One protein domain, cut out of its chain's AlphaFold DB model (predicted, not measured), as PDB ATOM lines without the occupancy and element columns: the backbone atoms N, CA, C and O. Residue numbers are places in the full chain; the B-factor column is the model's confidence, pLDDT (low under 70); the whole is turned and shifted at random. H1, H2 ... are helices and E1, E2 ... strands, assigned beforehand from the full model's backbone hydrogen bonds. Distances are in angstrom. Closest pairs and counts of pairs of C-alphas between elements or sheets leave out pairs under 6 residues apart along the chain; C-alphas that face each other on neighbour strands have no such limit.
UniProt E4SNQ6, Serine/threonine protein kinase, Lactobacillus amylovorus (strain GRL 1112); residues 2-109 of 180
ATOM      1  N   VAL A   2     -16.189 -25.395  31.378       93.75
ATOM      2  CA  VAL A   2     -17.093 -26.386  30.734       93.75
ATOM      3  C   VAL A   2     -16.555 -27.818  30.850       93.75
ATOM      4  O   VAL A   2     -17.311 -28.734  31.134       93.75
ATOM      5  N   TYR A   3     -15.234 -28.003  30.737       94.50
ATOM      6  CA  TYR A   3     -14.576 -29.279  31.044       94.50
ATOM      7  C   TYR A   3     -14.962 -29.813  32.435       94.50
ATOM      8  O   TYR A   3     -15.461 -30.925  32.554       94.50
ATOM      9  N   GLN A   4     -14.786 -28.994  33.480       95.12
ATOM     10  CA  GLN A   4     -15.086 -29.386  34.861       95.12
ATOM     11  C   GLN A   4     -16.579 -29.639  35.067       95.12
ATOM     12  O   GLN A   4     -16.949 -30.622  35.701       95.12
ATOM     13  N   PHE A   5     -17.430 -28.816  34.453       96.56
ATOM     14  CA  PHE A   5     -18.870 -29.038  34.419       96.56
ATOM     15  C   PHE A   5     -19.204 -30.429  33.860       96.56
ATOM     16  O   PHE A   5     -19.995 -31.161  34.453       96.56
ATOM     17  N   CYS A   6     -18.585 -30.830  32.744       97.00
ATOM     18  CA  CYS A   6     -18.842 -32.137  32.147       97.00
ATOM     19  C   CYS A   6     -18.402 -33.295  33.053       97.00
ATOM     20  O   CYS A   6     -19.137 -34.275  33.174       97.00
ATOM     21  N   ILE A   7     -17.248 -33.161  33.720       96.88
ATOM     22  CA  ILE A   7     -16.753 -34.143  34.697       96.88
ATOM     23  C   ILE A   7     -17.728 -34.274  35.875       96.88
ATOM     24  O   ILE A   7     -18.174 -35.377  36.185       96.88
ATOM     25  N   GLN A   8     -18.126 -33.155  36.485       96.94
ATOM     26  CA  GLN A   8     -19.053 -33.125  37.623       96.94
ATOM     27  C   GLN A   8     -20.420 -33.731  37.283       96.94
ATOM     28  O   GLN A   8     -21.013 -34.444  38.091       96.94
ATOM     29  N   HIS A   9     -20.918 -33.473  36.074       96.00
ATOM     30  CA  HIS A   9     -22.202 -33.989  35.609       96.00
ATOM     31  C   HIS A   9     -22.125 -35.358  34.926       96.00
ATOM     32  O   HIS A   9     -23.162 -35.852  34.483       96.00
ATOM     33  N   LYS A  10     -20.938 -35.982  34.866       96.19
ATOM     34  CA  LYS A  10     -20.708 -37.309  34.270       96.19
ATOM     35  C   LYS A  10     -21.309 -37.437  32.862       96.19
ATOM     36  O   LYS A  10     -21.952 -38.434  32.540       96.19
ATOM     37  N   VAL A  11     -21.130 -36.409  32.031       96.00
ATOM     38  CA  VAL A  11     -21.581 -36.414  30.632       96.00
ATOM     39  C   VAL A  11     -20.390 -36.622  29.706       96.00
ATOM     40  O   VAL A  11     -19.340 -36.016  29.902       96.00
ATOM     41  N   THR A  12     -20.545 -37.471  28.692       95.69
ATOM     42  CA  THR A  12     -19.503 -37.733  27.695       95.69
ATOM     43  C   THR A  12     -19.238 -36.481  26.869       95.69
ATOM     44  O   THR A  12     -20.168 -35.792  26.450       95.69
ATOM     45  N   PHE A  13     -17.975 -36.170  26.604       95.81
ATOM     46  CA  PHE A  13     -17.601 -35.020  25.789       95.81
ATOM     47  C   PHE A  13     -16.227 -35.221  25.154       95.81
ATOM     48  O   PHE A  13     -15.415 -36.011  25.630       95.81
ATOM     49  N   LYS A  14     -15.961 -34.470  24.087       94.00
ATOM     50  CA  LYS A  14     -14.621 -34.283  23.524       94.00
ATOM     51  C   LYS A  14     -14.277 -32.804  23.493       94.00
ATOM     52  O   LYS A  14     -15.167 -31.954  23.438       94.00
ATOM     53  N   TYR A  15     -12.990 -32.501  23.490       95.00
ATOM     54  CA  TYR A  15     -12.489 -31.139  23.395       95.00
ATOM     55  C   TYR A  15     -11.161 -31.106  22.642       95.00
ATOM     56  O   TYR A  15     -10.477 -32.122  22.518       95.00
ATOM     57  N   ILE A  16     -10.801 -29.934  22.127       93.31
ATOM     58  CA  ILE A  16      -9.490 -29.714  21.521       93.31
ATOM     59  C   ILE A  16      -8.486 -29.444  22.646       93.31
ATOM     60  O   ILE A  16      -8.499 -28.371  23.243       93.31
ATOM     61  N   SER A  17      -7.630 -30.421  22.945       92.12
ATOM     62  CA  SER A  17      -6.639 -30.333  24.030       92.12
ATOM     63  C   SER A  17      -5.368 -29.568  23.650       92.12
ATOM     64  O   SER A  17      -4.664 -29.067  24.522       92.12
ATOM     65  N   ASN A  18      -5.067 -29.458  22.353       93.75
ATOM     66  CA  ASN A  18      -3.862 -28.805  21.855       93.75
ATOM     67  C   ASN A  18      -4.142 -27.364  21.399       93.75
ATOM     68  O   ASN A  18      -5.009 -27.126  20.558       93.75
ATOM     69  N   TYR A  19      -3.348 -26.411  21.895       90.81
ATOM     70  CA  TYR A  19      -3.507 -24.985  21.596       90.81
ATOM     71  C   TYR A  19      -3.383 -24.644  20.101       90.81
ATOM     72  O   TYR A  19      -4.198 -23.890  19.575       90.81
ATOM     73  N   ARG A  20      -2.426 -25.240  19.374       91.12
ATOM     74  CA  ARG A  20      -2.266 -25.003  17.924       91.12
ATOM     75  C   ARG A  20      -3.466 -25.529  17.137       91.12
ATOM     76  O   ARG A  20      -3.948 -24.859  16.223       91.12
ATOM     77  N   ASN A  21      -3.992 -26.692  17.524       90.56
ATOM     78  CA  ASN A  21      -5.210 -27.242  16.928       90.56
ATOM     79  C   ASN A  21      -6.432 -26.370  17.235       90.56
ATOM     80  O   ASN A  21      -7.287 -26.197  16.368       90.56
ATOM     81  N   LEU A  22      -6.499 -25.781  18.434       90.00
ATOM     82  CA  LEU A  22      -7.558 -24.845  18.802       90.00
ATOM     83  C   LEU A  22      -7.484 -23.578  17.944       90.00
ATOM     84  O   LEU A  22      -8.482 -23.210  17.333       90.00
ATOM     85  N   LEU A  23      -6.307 -22.960  17.815       88.88
ATOM     86  CA  LEU A  23      -6.113 -21.800  16.937       88.88
ATOM     87  C   LEU A  23      -6.466 -22.121  15.482       88.88
ATOM     88  O   LEU A  23      -7.163 -21.355  14.822       88.88
ATOM     89  N   THR A  24      -6.062 -23.293  14.992       87.62
ATOM     90  CA  THR A  24      -6.400 -23.740  13.635       87.62
ATOM     91  C   THR A  24      -7.915 -23.877  13.464       87.62
ATOM     92  O   THR A  24      -8.472 -23.392  12.478       87.62
ATOM     93  N   ASN A  25      -8.604 -24.459  14.448       87.88
ATOM     94  CA  ASN A  25     -10.060 -24.590  14.456       87.88
ATOM     95  C   ASN A  25     -10.784 -23.229  14.470       87.88
ATOM     96  O   ASN A  25     -11.814 -23.069  13.810       87.88
ATOM     97  N   LEU A  26     -10.225 -22.251  15.190       86.00
ATOM     98  CA  LEU A  26     -10.750 -20.888  15.320       86.00
ATOM     99  C   LEU A  26     -10.362 -19.958  14.158       86.00
ATOM    100  O   LEU A  26     -11.015 -18.938  13.962       86.00
ATOM    101  N   SER A  27      -9.366 -20.324  13.344       83.62
ATOM    102  CA  SER A  27      -8.986 -19.591  12.123       83.62
ATOM    103  C   SER A  27      -9.976 -19.786  10.965       83.62
ATOM    104  O   SER A  27      -9.988 -19.031   9.994       83.62
ATOM    105  N   GLY A  28     -10.821 -20.823  11.037       77.81
ATOM    106  CA  GLY A  28     -11.772 -21.164   9.975       77.81
ATOM    107  C   GLY A  28     -11.143 -21.782   8.730       77.81
ATOM    108  O   GLY A  28     -11.814 -21.887   7.701       77.81
ATOM    109  N   LYS A  29      -9.877 -22.208   8.836       80.12
ATOM    110  CA  LYS A  29      -9.162 -23.002   7.825       80.12
ATOM    111  C   LYS A  29      -9.604 -24.474   7.823       80.12
ATOM    112  O   LYS A  29      -9.402 -25.165   6.833       80.12
ATOM    113  N   SER A  30     -10.229 -24.954   8.900       77.81
ATOM    114  CA  SER A  30     -10.765 -26.316   8.999       77.81
ATOM    115  C   SER A  30     -12.134 -26.486   8.323       77.81
ATOM    116  O   SER A  30     -12.803 -25.526   7.937       77.81
ATOM    117  N   SER A  31     -12.580 -27.740   8.217       81.31
ATOM    118  CA  SER A  31     -13.919 -28.100   7.734       81.31
ATOM    119  C   SER A  31     -15.026 -27.340   8.474       81.31
ATOM    120  O   SER A  31     -14.936 -27.111   9.684       81.31
ATOM    121  N   ILE A  32     -16.107 -26.977   7.776       78.69
ATOM    122  CA  ILE A  32     -17.273 -26.291   8.363       78.69
ATOM    123  C   ILE A  32     -17.898 -27.072   9.531       78.69
ATOM    124  O   ILE A  32     -18.502 -26.472  10.419       78.69
ATOM    125  N   TRP A  33     -17.707 -28.392   9.532       82.88
ATOM    126  CA  TRP A  33     -18.277 -29.346  10.477       82.88
ATOM    127  C   TRP A  33     -17.591 -29.374  11.836       82.88
ATOM    128  O   TRP A  33     -18.252 -29.613  12.851       82.88
ATOM    129  N   SER A  34     -16.285 -29.113  11.847       81.25
ATOM    130  CA  SER A  34     -15.456 -29.083  13.049       81.25
ATOM    131  C   SER A  34     -15.121 -27.662  13.490       81.25
ATOM    132  O   SER A  34     -14.980 -27.423  14.686       81.25
ATOM    133  N   SER A  35     -15.000 -26.718  12.555       83.06
ATOM    134  CA  SER A  35     -14.611 -25.335  12.849       83.06
ATOM    135  C   SER A  35     -15.552 -24.685  13.857       83.06
ATOM    136  O   SER A  35     -16.773 -24.779  13.703       83.06
ATOM    137  N   ARG A  36     -14.971 -23.938  14.805       83.50
ATOM    138  CA  ARG A  36     -15.640 -23.205  15.900       83.50
ATOM    139  C   ARG A  36     -16.121 -24.069  17.068       83.50
ATOM    140  O   ARG A  36     -16.641 -23.528  18.039       83.50
ATOM    141  N   LYS A  37     -15.941 -25.391  17.006       89.69
ATOM    142  CA  LYS A  37     -16.316 -26.317  18.080       89.69
ATOM    143  C   LYS A  37     -15.073 -26.693  18.874       89.69
ATOM    144  O   LYS A  37     -14.354 -27.621  18.512       89.69
ATOM    145  N   SER A  38     -14.831 -25.982  19.971       91.06
ATOM    146  CA  SER A  38     -13.745 -26.310  20.902       91.06
ATOM    147  C   SER A  38     -14.104 -27.473  21.830       91.06
ATOM    148  O   SER A  38     -13.223 -28.240  22.217       91.06
ATOM    149  N   ILE A  39     -15.391 -27.621  22.163       93.94
ATOM    150  CA  ILE A  39     -15.948 -28.683  23.007       93.94
ATOM    151  C   ILE A  39     -17.216 -29.224  22.336       93.94
ATOM    152  O   ILE A  39     -18.016 -28.464  21.793       93.94
ATOM    153  N   THR A  40     -17.415 -30.540  22.363       94.50
ATOM    154  CA  THR A  40     -18.662 -31.201  21.947       94.50
ATOM    155  C   THR A  40     -19.109 -32.140  23.054       94.50
ATOM    156  O   THR A  40     -18.328 -32.980  23.493       94.50
ATOM    157  N   ILE A  41     -20.353 -31.989  23.503       96.25
ATOM    158  CA  ILE A  41     -20.945 -32.755  24.604       96.25
ATOM    159  C   ILE A  41     -21.969 -33.730  24.016       96.25
ATOM    160  O   ILE A  41     -22.774 -33.344  23.171       96.25
ATOM    161  N   TYR A  42     -21.938 -34.976  24.479       95.56
ATOM    162  CA  TYR A  42     -22.743 -36.093  23.996       95.56
ATOM    163  C   TYR A  42     -23.699 -36.565  25.102       95.56
ATOM    164  O   TYR A  42     -23.380 -37.492  25.851       95.56
ATOM    165  N   PRO A  43     -24.860 -35.908  25.270       94.94
ATOM    166  CA  PRO A  43     -25.894 -36.390  26.176       94.94
ATOM    167  C   PRO A  43     -26.471 -37.717  25.667       94.94
ATOM    168  O   PRO A  43     -26.661 -37.899  24.468       94.94
ATOM    169  N   LYS A  44     -26.784 -38.630  26.591       92.31
ATOM    170  CA  LYS A  44     -27.284 -39.976  26.263       92.31
ATOM    171  C   LYS A  44     -28.707 -40.009  25.690       92.31
ATOM    172  O   LYS A  44     -29.059 -40.940  24.981       92.31
ATOM    173  N   ASP A  45     -29.529 -39.017  26.028       93.00
ATOM    174  CA  ASP A  45     -30.932 -38.930  25.627       93.00
ATOM    175  C   ASP A  45     -31.415 -37.467  25.627       93.00
ATOM    176  O   ASP A  45     -30.737 -36.560  26.126       93.00
ATOM    177  N   VAL A  46     -32.607 -37.231  25.066       94.25
ATOM    178  CA  VAL A  46     -33.202 -35.888  24.934       94.25
ATOM    179  C   VAL A  46     -33.482 -35.238  26.296       94.25
ATOM    180  O   VAL A  46     -33.365 -34.020  26.437       94.25
ATOM    181  N   HIS A  47     -33.823 -36.019  27.322       96.19
ATOM    182  CA  HIS A  47     -34.081 -35.496  28.669       96.19
ATOM    183  C   HIS A  47     -32.803 -34.962  29.318       96.19
ATOM    184  O   HIS A  47     -32.754 -33.838  29.822       96.19
ATOM    185  N   THR A  48     -31.737 -35.753  29.245       96.50
ATOM    186  CA  THR A  48     -30.393 -35.414  29.709       96.50
ATOM    187  C   THR A  48     -29.864 -34.215  28.936       96.50
ATOM    188  O   THR A  48     -29.353 -33.279  29.547       96.50
ATOM    189  N   PHE A  49     -30.055 -34.190  27.615       96.94
ATOM    190  CA  PHE A  49     -29.712 -33.050  26.768       96.94
ATOM    191  C   PHE A  49     -30.357 -31.755  27.269       96.94
ATOM    192  O   PHE A  49     -29.643 -30.789  27.545       96.94
ATOM    193  N   LYS A  50     -31.684 -31.753  27.463       97.75
ATOM    194  CA  LYS A  50     -32.429 -30.579  27.942       97.75
ATOM    195  C   LYS A  50     -31.913 -30.080  29.290       97.75
ATOM    196  O   LYS A  50     -31.721 -28.877  29.462       97.75
ATOM    197  N   LYS A  51     -31.629 -30.991  30.226       97.81
ATOM    198  CA  LYS A  51     -31.063 -30.643  31.539       97.81
ATOM    199  C   LYS A  51     -29.660 -30.046  31.428       97.81
ATOM    200  O   LYS A  51     -29.383 -29.028  32.056       97.81
ATOM    201  N   ILE A  52     -28.777 -30.674  30.654       97.94
ATOM    202  CA  ILE A  52     -27.377 -30.256  30.520       97.94
ATOM    203  C   ILE A  52     -27.276 -28.888  29.851       97.94
ATOM    204  O   ILE A  52     -26.598 -28.009  30.378       97.94
ATOM    205  N   ILE A  53     -27.975 -28.675  28.735       97.69
ATOM    206  CA  ILE A  53     -27.875 -27.411  28.003       97.69
ATOM    207  C   ILE A  53     -28.490 -26.241  28.780       97.69
ATOM    208  O   ILE A  53     -27.942 -25.142  28.752       97.69
ATOM    209  N   ALA A  54     -29.556 -26.482  29.553       97.19
ATOM    210  CA  ALA A  54     -30.124 -25.479  30.450       97.19
ATOM    211  C   ALA A  54     -29.150 -25.091  31.575       97.19
ATOM    212  O   ALA A  54     -28.971 -23.905  31.840       97.19
ATOM    213  N   LYS A  55     -28.476 -26.072  32.193       97.12
ATOM    214  CA  LYS A  55     -27.463 -25.824  33.231       97.12
ATOM    215  C   LYS A  55     -26.228 -25.101  32.693       97.12
ATOM    216  O   LYS A  55     -25.716 -24.203  33.350       97.12
ATOM    217  N   LEU A  56     -25.765 -25.461  31.496       97.00
ATOM    218  CA  LEU A  56     -24.692 -24.729  30.822       97.00
ATOM    219  C   LEU A  56     -25.115 -23.285  30.561       97.00
ATOM    220  O   LEU A  56     -24.369 -22.365  30.869       97.00
ATOM    221  N   TYR A  57     -26.330 -23.082  30.056       96.06
ATOM    222  CA  TYR A  57     -26.864 -21.750  29.805       96.06
ATOM    223  C   TYR A  57     -27.012 -20.913  31.080       96.06
ATOM    224  O   TYR A  57     -26.938 -19.701  30.992       96.06
ATOM    225  N   SER A  58     -27.175 -21.496  32.269       95.00
ATOM    226  CA  SER A  58     -27.171 -20.717  33.519       95.00
ATOM    227  C   SER A  58     -25.774 -20.307  34.009       95.00
ATOM    228  O   SER A  58     -25.675 -19.560  34.978       95.00
ATOM    229  N   LEU A  59     -24.685 -20.775  33.381       94.12
ATOM    230  CA  LEU A  59     -23.328 -20.377  33.766       94.12
ATOM    231  C   LEU A  59     -23.047 -18.944  33.297       94.12
ATOM    232  O   LEU A  59     -22.839 -18.712  32.106       94.12
ATOM    233  N   PHE A  60     -22.991 -18.002  34.239       86.50
ATOM    234  CA  PHE A  60     -22.799 -16.567  33.988       86.50
ATOM    235  C   PHE A  60     -21.640 -16.257  33.024       86.50
ATOM    236  O   PHE A  60     -21.812 -15.594  32.012       86.50
ATOM    237  N   THR A  61     -20.488 -16.866  33.259       87.38
ATOM    238  CA  THR A  61     -19.281 -16.812  32.416       87.38
ATOM    239  C   THR A  61     -19.487 -17.138  30.929       87.38
ATOM    240  O   THR A  61     -18.691 -16.723  30.095       87.38
ATOM    241  N   LEU A  62     -20.506 -17.933  30.559       89.50
ATOM    242  CA  LEU A  62     -20.795 -18.198  29.141       89.50
ATOM    243  C   LEU A  62     -21.556 -17.038  28.484       89.50
ATOM    244  O   LEU A  62     -21.485 -16.890  27.265       89.50
ATOM    245  N   HIS A  63     -22.250 -16.213  29.273       86.38
ATOM    246  CA  HIS A  63     -22.928 -14.998  28.811       86.38
ATOM    247  C   HIS A  63     -21.973 -13.823  28.613       86.38
ATOM    248  O   HIS A  63     -22.205 -13.005  27.727       86.38
ATOM    249  N   GLU A  64     -20.864 -13.777  29.353       86.75
ATOM    250  CA  GLU A  64     -19.808 -12.763  29.175       86.75
ATOM    251  C   GLU A  64     -19.083 -12.886  27.822       86.75
ATOM    252  O   GLU A  64     -18.366 -11.984  27.383       86.75
ATOM    253  N   ILE A  65     -19.284 -13.993  27.099       84.81
ATOM    254  CA  ILE A  65     -18.743 -14.169  25.753       84.81
ATOM    255  C   ILE A  65     -19.633 -13.416  24.758       84.81
ATOM    256  O   ILE A  65     -20.531 -13.971  24.120       84.81
ATOM    257  N   HIS A  66     -19.353 -12.125  24.594       76.12
ATOM    258  CA  HIS A  66     -20.108 -11.238  23.702       76.12
ATOM    259  C   HIS A  66     -19.856 -11.494  22.205       76.12
ATOM    260  O   HIS A  66     -20.689 -11.152  21.369       76.12
ATOM    261  N   LYS A  67     -18.713 -12.095  21.845       75.25
ATOM    262  CA  LYS A  67     -18.310 -12.358  20.451       75.25
ATOM    263  C   LYS A  67     -18.142 -13.855  20.197       75.25
ATOM    264  O   LYS A  67     -17.033 -14.349  20.021       75.25
ATOM    265  N   GLY A  68     -19.256 -14.581  20.194       75.31
ATOM    266  CA  GLY A  68     -19.277 -15.977  19.758       75.31
ATOM    267  C   GLY A  68     -19.237 -16.113  18.236       75.31
ATOM    268  O   GLY A  68     -19.692 -15.226  17.511       75.31
ATOM    269  N   ILE A  69     -18.712 -17.233  17.737       77.25
ATOM    270  CA  ILE A  69     -18.663 -17.505  16.298       77.25
ATOM    271  C   ILE A  69     -19.877 -18.351  15.909       77.25
ATOM    272  O   ILE A  69     -20.035 -19.472  16.387       77.25
ATOM    273  N   ALA A  70     -20.719 -17.838  15.009       79.06
ATOM    274  CA  ALA A  70     -21.902 -18.558  14.550       79.06
ATOM    275  C   ALA A  70     -21.537 -19.897  13.880       79.06
ATOM    276  O   ALA A  70     -20.664 -19.960  13.002       79.06
ATOM    277  N   ILE A  71     -22.243 -20.959  14.269       85.62
ATOM    278  CA  ILE A  71     -22.095 -22.308  13.720       85.62
ATOM    279  C   ILE A  71     -23.300 -22.587  12.822       85.62
ATOM    280  O   ILE A  71     -24.419 -22.648  13.303       85.62
ATOM    281  N   LEU A  72     -23.083 -22.727  11.510       81.44
ATOM    282  CA  LEU A  72     -24.186 -22.904  10.549       81.44
ATOM    283  C   LEU A  72     -24.831 -24.295  10.608       81.44
ATOM    284  O   LEU A  72     -26.031 -24.433  10.385       81.44
ATOM    285  N   SER A  73     -24.030 -25.320  10.891       87.38
ATOM    286  CA  SER A  73     -24.466 -26.717  10.941       87.38
ATOM    287  C   SER A  73     -25.208 -27.081  12.229       87.38
ATOM    288  O   SER A  73     -25.727 -28.193  12.340       87.38
ATOM    289  N   ASP A  74     -25.285 -26.157  13.186       92.81
ATOM    290  CA  ASP A  74     -25.840 -26.385  14.512       92.81
ATOM    291  C   ASP A  74     -26.880 -25.302  14.817       92.81
ATOM    292  O   ASP A  74     -26.779 -24.161  14.373       92.81
ATOM    293  N   ARG A  75     -27.896 -25.660  15.591       93.81
ATOM    294  CA  ARG A  75     -28.965 -24.765  16.021       93.81
ATOM    295  C   ARG A  75     -28.557 -24.081  17.319       93.81
ATOM    296  O   ARG A  75     -28.083 -24.734  18.248       93.81
ATOM    297  N   ARG A  76     -28.711 -22.759  17.397       94.06
ATOM    298  CA  ARG A  76     -28.384 -21.979  18.601       94.06
ATOM    299  C   ARG A  76     -29.322 -22.337  19.744       94.06
ATOM    300  O   ARG A  76     -30.520 -22.486  19.529       94.06
ATOM    301  N   PHE A  77     -28.819 -22.423  20.970       95.56
ATOM    302  CA  PHE A  77     -29.686 -22.526  22.138       95.56
ATOM    303  C   PHE A  77     -30.051 -21.140  22.674       95.56
ATOM    304  O   PHE A  77     -29.181 -20.413  23.157       95.56
ATOM    305  N   LYS A  78     -31.344 -20.791  22.603       93.44
ATOM    306  CA  LYS A  78     -31.867 -19.462  22.963       93.44
ATOM    307  C   LYS A  78     -31.068 -18.355  22.254       93.44
ATOM    308  O   LYS A  78     -30.848 -18.431  21.051       93.44
ATOM    309  N   ASP A  79     -30.629 -17.351  22.996       91.38
ATOM    310  CA  ASP A  79     -29.795 -16.224  22.590       91.38
ATOM    311  C   ASP A  79     -28.301 -16.435  22.872       91.38
ATOM    312  O   ASP A  79     -27.506 -15.516  22.697       91.38
ATOM    313  N   SER A  80     -27.886 -17.650  23.252       92.56
ATOM    314  CA  SER A  80     -26.486 -17.913  23.576       92.56
ATOM    315  C   SER A  80     -25.567 -17.630  22.392       92.56
ATOM    316  O   SER A  80     -25.853 -18.003  21.253       92.56
ATOM    317  N   ASN A  81     -24.410 -17.035  22.669       89.75
ATOM    318  CA  ASN A  81     -23.357 -16.828  21.677       89.75
ATOM    319  C   ASN A  81     -22.487 -18.068  21.444       89.75
ATOM    320  O   ASN A  81     -21.782 -18.135  20.438       89.75
ATOM    321  N   VAL A  82     -22.521 -19.043  22.355       92.69
ATOM    322  CA  VAL A  82     -21.559 -20.156  22.390       92.69
ATOM    323  C   VAL A  82     -22.196 -21.536  22.544       92.69
ATOM    324  O   VAL A  82     -21.519 -22.537  22.321       92.69
ATOM    325  N   LEU A  83     -23.480 -21.618  22.901       95.12
ATOM    326  CA  LEU A  83     -24.197 -22.886  23.024       95.12
ATOM    327  C   LEU A  83     -25.015 -23.167  21.767       95.12
ATOM    328  O   LEU A  83     -25.962 -22.452  21.435       95.12
ATOM    329  N   PHE A  84     -24.660 -24.263  21.106       95.50
ATOM    330  CA  PHE A  84     -25.324 -24.775  19.917       95.50
ATOM    331  C   PHE A  84     -25.559 -26.280  20.069       95.50
ATOM    332  O   PHE A  84     -24.872 -26.949  20.843       95.50
ATOM    333  N   TYR A  85     -26.531 -26.812  19.337       95.69
ATOM    334  CA  TYR A  85     -26.864 -28.228  19.339       95.69
ATOM    335  C   TYR A  85     -27.201 -28.722  17.935       95.69
ATOM    336  O   TYR A  85     -27.692 -27.978  17.089       95.69
ATOM    337  N   ARG A  86     -26.951 -30.004  17.684       93.94
ATOM    338  CA  ARG A  86     -27.382 -30.680  16.463       93.94
ATOM    339  C   ARG A  86     -27.554 -32.171  16.700       93.94
ATOM    340  O   ARG A  86     -26.937 -32.723  17.611       93.94
ATOM    341  N   TYR A  87     -28.305 -32.812  15.817       92.06
ATOM    342  CA  TYR A  87     -28.227 -34.253  15.622       92.06
ATOM    343  C   TYR A  87     -27.086 -34.573  14.648       92.06
ATOM    344  O   TYR A  87     -26.767 -33.786  13.753       92.06
ATOM    345  N   GLY A  88     -26.425 -35.706  14.859       90.06
ATOM    346  CA  GLY A  88     -25.291 -36.135  14.051       90.06
ATOM    347  C   GLY A  88     -24.760 -37.485  14.501       90.06
ATOM    348  O   GLY A  88     -25.159 -38.000  15.547       90.06
ATOM    349  N   VAL A  89     -23.842 -38.035  13.717       88.88
ATOM    350  CA  VAL A  89     -23.182 -39.300  14.035       88.88
ATOM    351  C   VAL A  89     -22.309 -39.130  15.277       88.88
ATOM    352  O   VAL A  89     -21.496 -38.203  15.368       88.88
ATOM    353  N   ILE A  90     -22.474 -40.045  16.234       81.81
ATOM    354  CA  ILE A  90     -21.751 -40.044  17.514       81.81
ATOM    355  C   ILE A  90     -20.551 -41.004  17.473       81.81
ATOM    356  O   ILE A  90     -19.493 -40.670  18.005       81.81
ATOM    357  N   THR A  91     -20.689 -42.168  16.828       74.38
ATOM    358  CA  THR A  91     -19.693 -43.253  16.839       74.38
ATOM    359  C   THR A  91     -19.586 -43.958  15.489       74.38
ATOM    360  O   THR A  91     -20.595 -44.136  14.815       74.38
ATOM    361  N   GLY A  92     -18.390 -44.462  15.172       74.69
ATOM    362  CA  GLY A  92     -18.138 -45.329  14.016       74.69
ATOM    363  C   GLY A  92     -17.665 -44.590  12.754       74.69
ATOM    364  O   GLY A  92     -17.695 -43.359  12.713       74.69
ATOM    365  N   PRO A  93     -17.186 -45.332  11.735       81.69
ATOM    366  CA  PRO A  93     -16.803 -44.769  10.437       81.69
ATOM    367  C   PRO A  93     -18.020 -44.405   9.575       81.69
ATOM    368  O   PRO A  93     -17.888 -43.701   8.576       81.69
ATOM    369  N   ASP A  94     -19.194 -44.917   9.946       87.12
ATOM    370  CA  ASP A  94     -20.436 -44.643   9.255       87.12
ATOM    371  C   ASP A  94     -20.805 -43.162   9.373       87.12
ATOM    372  O   ASP A  94     -20.674 -42.546  10.424       87.12
ATOM    373  N   THR A  95     -21.254 -42.583   8.267       89.81
ATOM    374  CA  THR A  95     -21.687 -41.184   8.195       89.81
ATOM    375  C   THR A  95     -23.183 -41.074   7.936       89.81
ATOM    376  O   THR A  95     -23.682 -39.974   7.730       89.81
ATOM    377  N   ASN A  96     -23.919 -42.183   7.937       92.50
ATOM    378  CA  ASN A  96     -25.349 -42.186   7.691       92.50
ATOM    379  C   ASN A  96     -26.145 -41.875   8.965       92.50
ATOM    380  O   ASN A  96     -25.820 -42.303  10.070       92.50
ATOM    381  N   ILE A  97     -27.231 -41.131   8.784       91.31
ATOM    382  CA  ILE A  97     -28.331 -41.018   9.734       91.31
ATOM    383  C   ILE A  97     -29.469 -41.872   9.192       91.31
ATOM    384  O   ILE A  97     -29.867 -41.726   8.035       91.31
ATOM    385  N   TYR A  98     -29.967 -42.771  10.030       90.81
ATOM    386  CA  TYR A  98     -31.014 -43.722   9.681       90.81
ATOM    387  C   TYR A  98     -32.380 -43.228  10.133       90.81
ATOM    388  O   TYR A  98     -32.496 -42.544  11.154       90.81
ATOM    389  N   LYS A  99     -33.415 -43.626   9.395       90.62
ATOM    390  CA  LYS A  99     -34.800 -43.406   9.812       90.62
ATOM    391  C   LYS A  99     -35.081 -44.142  11.119       90.62
ATOM    392  O   LYS A  99     -34.599 -45.253  11.344       90.62
ATOM    393  N   LEU A 100     -35.900 -43.535  11.977       85.56
ATOM    394  CA  LEU A 100     -36.288 -44.151  13.240       85.56
ATOM    395  C   LEU A 100     -36.953 -45.513  12.984       85.56
ATOM    396  O   LEU A 100     -37.874 -45.616  12.179       85.56
ATOM    397  N   ASN A 101     -36.490 -46.549  13.685       85.69
ATOM    398  CA  ASN A 101     -36.976 -47.929  13.556       85.69
ATOM    399  C   ASN A 101     -36.802 -48.556  12.152       85.69
ATOM    400  O   ASN A 101     -37.480 -49.531  11.840       85.69
ATOM    401  N   SER A 102     -35.891 -48.042  11.319       87.38
ATOM    402  CA  SER A 102     -35.530 -48.634  10.023       87.38
ATOM    403  C   SER A 102     -34.007 -48.684   9.837       87.38
ATOM    404  O   SER A 102     -33.250 -48.004  10.527       87.38
ATOM    405  N   LYS A 103     -33.549 -49.517   8.896       87.56
ATOM    406  CA  LYS A 103     -32.161 -49.538   8.401       87.56
ATOM    407  C   LYS A 103     -31.963 -48.643   7.172       87.56
ATOM    408  O   LYS A 103     -30.854 -48.573   6.645       87.56
ATOM    409  N   ASP A 104     -33.010 -47.959   6.722       92.50
ATOM    410  CA  ASP A 104     -32.932 -47.038   5.595       92.50
ATOM    411  C   ASP A 104     -32.179 -45.769   5.985       92.50
ATOM    412  O   ASP A 104     -32.467 -45.132   7.005       92.50
ATOM    413  N   VAL A 105     -31.232 -45.378   5.135       92.75
ATOM    414  CA  VAL A 105     -30.514 -44.111   5.270       92.75
ATOM    415  C   VAL A 105     -31.479 -42.965   4.973       92.75
ATOM    416  O   VAL A 105     -32.018 -42.864   3.873       92.75
ATOM    417  N   GLU A 106     -31.674 -42.073   5.940       93.25
ATOM    418  CA  GLU A 106     -32.439 -40.842   5.750       93.25
ATOM    419  C   GLU A 106     -31.580 -39.775   5.060       93.25
ATOM    420  O   GLU A 106     -32.012 -39.110   4.115       93.25
ATOM    421  N   TYR A 107     -30.344 -39.598   5.538       92.31
ATOM    422  CA  TYR A 107     -29.353 -38.701   4.949       92.31
ATOM    423  C   TYR A 107     -27.941 -39.017   5.448       92.31
ATOM    424  O   TYR A 107     -27.752 -39.702   6.447       92.31
ATOM    425  N   LYS A 108     -26.934 -38.466   4.767       91.25
ATOM    426  CA  LYS A 108     -25.537 -38.506   5.219       91.25
ATOM    427  C   LYS A 108     -25.223 -37.282   6.079       91.25
ATOM    428  O   LYS A 108     -25.422 -36.145   5.643       91.25
ATOM    429  N   ASP A 109     -24.725 -37.506   7.291       88.56
ATOM    430  CA  ASP A 109     -24.099 -36.472   8.111       88.56
ATOM    431  C   ASP A 109     -22.911 -35.865   7.348       88.56
ATOM    432  O   ASP A 109     -22.333 -36.467   6.442       88.56
TER     433      ASP A 109
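This is residues 2 to 109 of the 180 residues of the protein "Serine/threonine protein kinase" of Lactobacillus amylovorus (strain GRL 1112) (UniProt E4SNQ6). A small two-stranded sheet, E1 and E2, lies in the middle of the body, with H1 over one face of it, H3 alongside its E2 side, and H2 beyond the end of E1. A long unnamed stretch, residues 64 to 95, starts after the short helix H4, winds back through the body and leads to a separate small hairpin, E3 and E4, set off at one end of the longest axis; the named helices form no bundle, and no two of them touch. The printed part has 108 residues with four named helices and four named strands, in the order H1 E1 H2 E2 H3 H4 E3 E4; both sheets are antiparallel pairs. The class is mixed, helices and strands, with under half of the residues in named elements. The whole is compact, with a radius of gyration of the C-alphas of 14.9 A, and spans 44 by 34 by 25 A.

Strands E1, residues 12 to 15, and E2, residues 39 to 42, are antiparallel neighbours, with 163 degrees between their directions. C-alphas 13 and 41 face each other at 4.2 A, and N 14 and O 40 are within hydrogen-bond range at 2.9 A, as are N 42 and O 12 at 2.8 A. The closest C-alphas of H1, residues 2 to 8, and E1 are those of Cys 6 and Phe 13, 7.1 A apart; for H1 and E2 they are those of Cys 6 and Ile 41, 7.9 A apart. H3, residues 46 to 57, and E2 are near each other, with 6 pairs of C-alphas within 10 A. H1 and H3 are close but not clearly touching, their closest C-alphas being those of Val 2 and Leu 56 at 7.8 A; they stand at a steep tilt of 55 degrees, opposite ways. H4, residues 60 to 63, is close to H3 but not clearly touching, with the C-alphas of Leu 56 and Leu 62 the closest at 7.8 A. H2, residues 19 to 27, is apart from H1, H3 and H4. Residues 75 to 76 pair with residues 84 to 85, antiparallel, outside the named strands. E3, residues 96 to 98, and E4, residues 105 to 108, form a hairpin, antiparallel at 152 degrees; N 97 and O 107 are within hydrogen-bond range at 2.8 A, and so are N 106 and O 97 at 2.8 A. Both strands of this hairpin are apart from E1, E2, H1, H2 and H3. In H1, H2 and H3 every O i to N i+4 pair is within hydrogen-bond range, and H4 is too short for such a pair.

E1 is 10.5 A from first to last C-alpha, and E2 10.1 A. H3, the longest helix, measures 16.2 A and H2 12.2 A, while H1 measures 9.8 A and H4 5.4 A. E3 measures 6.2 A and E4 7.5 A. H1 begins at C-alpha 2 (-17.093, -26.386, 30.734), E2 begins at C-alpha 39 (-15.948, -28.683, 23.007), and E4 ends at C-alpha 108 (-25.537, -38.506, 5.219).

The two C-alphas farthest apart are those of Glu 64 and Lys 103, at 44.0 A. The printed part has no cut. The links from H2 to E2, 11 residues, and from H4 to E3, 32 residues, are long. The mean pLDDT of the printed part is 90.1, and no printed residue is under 70.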